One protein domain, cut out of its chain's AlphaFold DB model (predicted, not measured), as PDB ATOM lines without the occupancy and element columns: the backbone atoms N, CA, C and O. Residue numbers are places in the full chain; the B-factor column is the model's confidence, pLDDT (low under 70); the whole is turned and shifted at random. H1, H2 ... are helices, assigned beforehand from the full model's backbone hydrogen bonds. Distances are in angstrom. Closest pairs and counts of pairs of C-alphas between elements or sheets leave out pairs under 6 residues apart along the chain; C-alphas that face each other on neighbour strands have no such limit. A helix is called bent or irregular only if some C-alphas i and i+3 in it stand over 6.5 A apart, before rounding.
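What this domain is: This is residues 115 to 154 of the 174 residues of an uncharacterized protein of Runella defluvii (UniProt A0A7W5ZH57). One long helix, H1, makes the length of this model, and past its last residue, Ala 143, a tight link turns a corner into a short helix, H2, giving an L with one long and one short arm. The long arm is a single unaccompanied helix, and most of it, residues 115 to 136 and 138 to 143, stands free. The printed part has 40 residues, with two named helices in the order H1, H2 and no named strand; its class is all helix. It is extended, with a radius of gyration of the C-alphas of 15.4 A, and flat, spanning 45 by 23 by 8 A.

Where its parts are: Find C-alpha 115 at (14.849, -49.950, -28.391); there H1, residues 115 to 143, begins. Follow x as it rises along H1 to C-alpha 143 at (50.843, -28.624, -25.324), 41.9 A from the first C-alpha. H1 is neither bent nor irregular, but only just: C-alphas 134 and 137 are 6.3 A apart. After a tight link of three residues comes H2, residues 147 to 152, which ends at C-alpha 152 at (45.835, -27.105, -7.800).

How they stand to each other: Look at Ile 140 and Leu 147, whose C-alphas are the closest of the two helices, 7.6 A apart. H1 and H2 are close but not clearly touching, with 1 pair of C-alphas within 8 A. Their lines stand about perpendicular, at 89 degrees. In H2 every O i to N i+4 pair is within hydrogen-bond range; in H1, 23 of 25 are.

The domain as a whole: The C-alphas farthest apart are those of Trp 115 and Gly 153, 45.0 A. The printed part has no cut, and its one link, H1 to H2, is tight. In the B-factor column, read a mean pLDDT of 83.2 for the printed part; residues 147 to 150 and 153 to 154 are under 70.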
ATOM      1  N   TRP A 115      13.612 -49.383 -28.915       76.94
ATOM      2  CA  TRP A 115      14.849 -49.950 -28.391       76.94
ATOM      3  C   TRP A 115      16.094 -49.734 -29.260       76.94
ATOM      4  O   TRP A 115      17.181 -49.572 -28.704       76.94
ATOM      5  N   SER A 116      15.983 -49.711 -30.592       77.19
ATOM      6  CA  SER A 116      17.146 -49.481 -31.462       77.19
ATOM      7  C   SER A 116      17.639 -48.036 -31.367       77.19
ATOM      8  O   SER A 116      18.845 -47.805 -31.300       77.19
ATOM      9  N   GLY A 117      16.716 -47.075 -31.249       78.62
ATOM     10  CA  GLY A 117      17.049 -45.664 -31.044       78.62
ATOM     11  C   GLY A 117      17.767 -45.415 -29.715       78.62
ATOM     12  O   GLY A 117      18.735 -44.655 -29.663       78.62
ATOM     13  N   ILE A 118      17.354 -46.094 -28.640       84.69
ATOM     14  CA  ILE A 118      18.027 -45.985 -27.337       84.69
ATOM     15  C   ILE A 118      19.447 -46.567 -27.407       84.69
ATOM     16  O   ILE A 118      20.398 -45.906 -26.989       84.69
ATOM     17  N   TRP A 119      19.623 -47.761 -27.985       90.38
ATOM     18  CA  TRP A 119      20.944 -48.391 -28.092       90.38
ATOM     19  C   TRP A 119      21.922 -47.601 -28.958       90.38
ATOM     20  O   TRP A 119      23.098 -47.504 -28.611       90.38
ATOM     21  N   GLN A 120      21.445 -46.982 -30.038       88.69
ATOM     22  CA  GLN A 120      22.280 -46.143 -30.893       88.69
ATOM     23  C   GLN A 120      22.860 -44.945 -30.126       88.69
ATOM     24  O   GLN A 120      24.051 -44.661 -30.246       88.69
ATOM     25  N   ASN A 121      22.051 -44.285 -29.293       91.12
ATOM     26  CA  ASN A 121      22.503 -43.152 -28.481       91.12
ATOM     27  C   ASN A 121      23.497 -43.571 -27.395       91.12
ATOM     28  O   ASN A 121      24.490 -42.877 -27.160       91.12
ATOM     29  N   ILE A 122      23.257 -44.722 -26.759       93.31
ATOM     30  CA  ILE A 122      24.176 -45.283 -25.764       93.31
ATOM     31  C   ILE A 122      25.530 -45.558 -26.426       93.31
ATOM     32  O   ILE A 122      26.545 -45.021 -25.987       93.31
ATOM     33  N   VAL A 123      25.555 -46.312 -27.527       93.00
ATOM     34  CA  VAL A 123      26.803 -46.664 -28.225       93.00
ATOM     35  C   VAL A 123      27.540 -45.420 -28.724       93.00
ATOM     36  O   VAL A 123      28.750 -45.314 -28.529       93.00
ATOM     37  N   ALA A 124      26.829 -44.445 -29.299       92.12
ATOM     38  CA  ALA A 124      27.434 -43.193 -29.752       92.12
ATOM     39  C   ALA A 124      28.100 -42.421 -28.601       92.12
ATOM     40  O   ALA A 124      29.231 -41.952 -28.739       92.12
ATOM     41  N   SER A 125      27.439 -42.352 -27.442       93.12
ATOM     42  CA  SER A 125      27.972 -41.678 -26.251       93.12
ATOM     43  C   SER A 125      29.215 -42.383 -25.704       93.12
ATOM     44  O   SER A 125      30.193 -41.728 -25.335       93.12
ATOM     45  N   PHE A 126      29.216 -43.718 -25.697       95.88
ATOM     46  CA  PHE A 126      30.383 -44.507 -25.297       95.88
ATOM     47  C   PHE A 126      31.571 -44.287 -26.237       95.88
ATOM     48  O   PHE A 126      32.680 -44.031 -25.768       95.88
ATOM     49  N   LEU A 127      31.345 -44.315 -27.554       95.38
ATOM     50  CA  LEU A 127      32.393 -44.070 -28.549       95.38
ATOM     51  C   LEU A 127      32.990 -42.666 -28.413       95.38
ATOM     52  O   LEU A 127      34.210 -42.509 -28.433       95.38
ATOM     53  N   TRP A 128      32.141 -41.656 -28.218       95.69
ATOM     54  CA  TRP A 128      32.584 -40.278 -28.024       95.69
ATOM     55  C   TRP A 128      33.416 -40.106 -26.751       95.69
ATOM     56  O   TRP A 128      34.464 -39.461 -26.757       95.69
ATOM     57  N   THR A 129      32.988 -40.747 -25.664       96.19
ATOM     58  CA  THR A 129      33.705 -40.709 -24.386       96.19
ATOM     59  C   THR A 129      35.083 -41.358 -24.502       96.19
ATOM     60  O   THR A 129      36.068 -40.791 -24.033       96.19
ATOM     61  N   ILE A 130      35.180 -42.510 -25.176       95.69
ATOM     62  CA  ILE A 130      36.460 -43.190 -25.426       95.69
ATOM     63  C   ILE A 130      37.374 -42.313 -26.288       95.69
ATOM     64  O   ILE A 130      38.558 -42.175 -25.982       95.69
ATOM     65  N   LEU A 131      36.832 -41.677 -27.329       95.06
ATOM     66  CA  LEU A 131      37.599 -40.781 -28.192       95.06
ATOM     67  C   LEU A 131      38.209 -39.619 -27.396       95.06
ATOM     68  O   LEU A 131      39.405 -39.363 -27.513       95.06
ATOM     69  N   ILE A 132      37.417 -38.949 -26.550       93.56
ATOM     70  CA  ILE A 132      37.918 -37.876 -25.680       93.56
ATOM     71  C   ILE A 132      38.959 -38.417 -24.700       93.56
ATOM     72  O   ILE A 132      40.013 -37.806 -24.549       93.56
ATOM     73  N   ALA A 133      38.704 -39.560 -24.063       92.56
ATOM     74  CA  ALA A 133      39.633 -40.150 -23.101       92.56
ATOM     75  C   ALA A 133      41.006 -40.468 -23.718       92.56
ATOM     76  O   ALA A 133      42.016 -40.387 -23.024       92.56
ATOM     77  N   LEU A 134      41.059 -40.786 -25.016       92.69
ATOM     78  CA  LEU A 134      42.307 -41.034 -25.742       92.69
ATOM     79  C   LEU A 134      42.959 -39.752 -26.279       92.69
ATOM     80  O   LEU A 134      44.180 -39.605 -26.204       92.69
ATOM     81  N   LEU A 135      42.171 -38.814 -26.810       90.81
ATOM     82  CA  LEU A 135      42.700 -37.577 -27.394       90.81
ATOM     83  C   LEU A 135      43.138 -36.560 -26.336       90.81
ATOM     84  O   LEU A 135      44.133 -35.862 -26.530       90.81
ATOM     85  N   LEU A 136      42.431 -36.478 -25.208       88.06
ATOM     86  CA  LEU A 136      42.681 -35.471 -24.178       88.06
ATOM     87  C   LEU A 136      44.102 -35.584 -23.582       88.06
ATOM     88  O   LEU A 136      44.812 -34.577 -23.598       88.06
ATOM     89  N   PRO A 137      44.611 -36.768 -23.175       86.62
ATOM     90  CA  PRO A 137      45.997 -36.915 -22.718       86.62
ATOM     91  C   PRO A 137      47.040 -36.589 -23.795       86.62
ATOM     92  O   PRO A 137      48.112 -36.066 -23.481       86.62
ATOM     93  N   PHE A 138      46.740 -36.873 -25.066       88.06
ATOM     94  CA  PHE A 138      47.641 -36.584 -26.183       88.06
ATOM     95  C   PHE A 138      47.816 -35.073 -26.393       88.06
ATOM     96  O   PHE A 138      48.946 -34.593 -26.506       88.06
ATOM     97  N   ILE A 139      46.715 -34.316 -26.362       84.88
ATOM     98  CA  ILE A 139      46.726 -32.850 -26.477       84.88
ATOM     99  C   ILE A 139      47.485 -32.223 -25.302       84.88
ATOM    100  O   ILE A 139      48.329 -31.355 -25.512       84.88
ATOM    101  N   ILE A 140      47.243 -32.704 -24.080       83.50
ATOM    102  CA  ILE A 140      47.936 -32.242 -22.866       83.50
ATOM    103  C   ILE A 140      49.452 -32.417 -23.008       83.50
ATOM    104  O   ILE A 140      50.220 -31.484 -22.757       83.50
ATOM    105  N   ARG A 141      49.888 -33.601 -23.459       78.94
ATOM    106  CA  ARG A 141      51.309 -33.905 -23.650       78.94
ATOM    107  C   ARG A 141      51.938 -33.039 -24.745       78.94
ATOM    108  O   ARG A 141      53.056 -32.564 -24.562       78.94
ATOM    109  N   ALA A 142      51.237 -32.821 -25.858       78.94
ATOM    110  CA  ALA A 142      51.718 -31.985 -26.958       78.94
ATOM    111  C   ALA A 142      51.832 -30.504 -26.559       78.94
ATOM    112  O   ALA A 142      52.801 -29.837 -26.916       78.94
ATOM    113  N   ALA A 143      50.876 -30.008 -25.773       79.38
ATOM    114  CA  ALA A 143      50.843 -28.624 -25.324       79.38
ATOM    115  C   ALA A 143      51.765 -28.341 -24.120       79.38
ATOM    116  O   ALA A 143      51.899 -27.185 -23.729       79.38
ATOM    117  N   LYS A 144      52.406 -29.371 -23.535       75.25
ATOM    118  CA  LYS A 144      53.211 -29.276 -22.297       75.25
ATOM    119  C   LYS A 144      52.466 -28.570 -21.154       75.25
ATOM    120  O   LYS A 144      53.074 -27.885 -20.339       75.25
ATOM    121  N   ILE A 145      51.146 -28.723 -21.118       73.31
ATOM    122  CA  ILE A 145      50.300 -28.132 -20.084       73.31
ATOM    123  C   ILE A 145      50.369 -29.045 -18.864       73.31
ATOM    124  O   ILE A 145      50.048 -30.231 -18.963       73.31
ATOM    125  N   ASP A 146      50.770 -28.504 -17.717       72.56
ATOM    126  CA  ASP A 146      50.756 -29.254 -16.466       72.56
ATOM    127  C   ASP A 146      49.348 -29.213 -15.854       72.56
ATOM    128  O   ASP A 146      48.933 -28.245 -15.212       72.56
ATOM    129  N   LEU A 147      48.567 -30.274 -16.085       67.06
ATOM    130  CA  LEU A 147      47.198 -30.377 -15.565       67.06
ATOM    131  C   LEU A 147      47.142 -30.290 -14.043       67.06
ATOM    132  O   LEU A 147      46.130 -29.868 -13.486       67.06
ATOM    133  N   VAL A 148      48.216 -30.704 -13.374       68.06
ATOM    134  CA  VAL A 148      48.302 -30.707 -11.920       68.06
ATOM    135  C   VAL A 148      48.365 -29.275 -11.380       68.06
ATOM    136  O   VAL A 148      47.822 -29.015 -10.307       68.06
ATOM    137  N   GLU A 149      48.939 -28.330 -12.131       67.75
ATOM    138  CA  GLU A 149      48.953 -26.903 -11.790       67.75
ATOM    139  C   GLU A 149      47.571 -26.262 -11.971       67.75
ATOM    140  O   GLU A 149      47.133 -25.501 -11.114       67.75
ATOM    141  N   ILE A 150      46.824 -26.639 -13.013       68.56
ATOM    142  CA  ILE A 150      45.447 -26.161 -13.239       68.56
ATOM    143  C   ILE A 150      44.484 -26.728 -12.184       68.56
ATOM    144  O   ILE A 150      43.629 -26.003 -11.677       68.56
ATOM    145  N   LEU A 151      44.643 -28.000 -11.796       70.62
ATOM    146  CA  LEU A 151      43.820 -28.619 -10.751       70.62
ATOM    147  C   LEU A 151      44.134 -28.063  -9.350       70.62
ATOM    148  O   LEU A 151      43.239 -27.974  -8.511       70.62
ATOM    149  N   ARG A 152      45.397 -27.694  -9.083       75.12
ATOM    150  CA  ARG A 152      45.835 -27.105  -7.800       75.12
ATOM    151  C   ARG A 152      45.688 -25.579  -7.744       75.12
ATOM    152  O   ARG A 152      45.569 -25.030  -6.655       75.12
ATOM    153  N   GLY A 153      45.656 -24.895  -8.886       61.94
ATOM    154  CA  GLY A 153      45.585 -23.435  -9.022       61.94
ATOM    155  C   GLY A 153      44.201 -22.816  -8.788       61.94
ATOM    156  O   GLY A 153      44.056 -21.600  -8.874       61.94
ATOM    157  N   GLY A 154      43.189 -23.621  -8.456       56.22
ATOM    158  CA  GLY A 154      41.812 -23.175  -8.210       56.22
ATOM    159  C   GLY A 154      41.535 -22.533  -6.842       56.22
ATOM    160  O   GLY A 154      40.372 -22.318  -6.519       56.22
TER     161      GLY A 154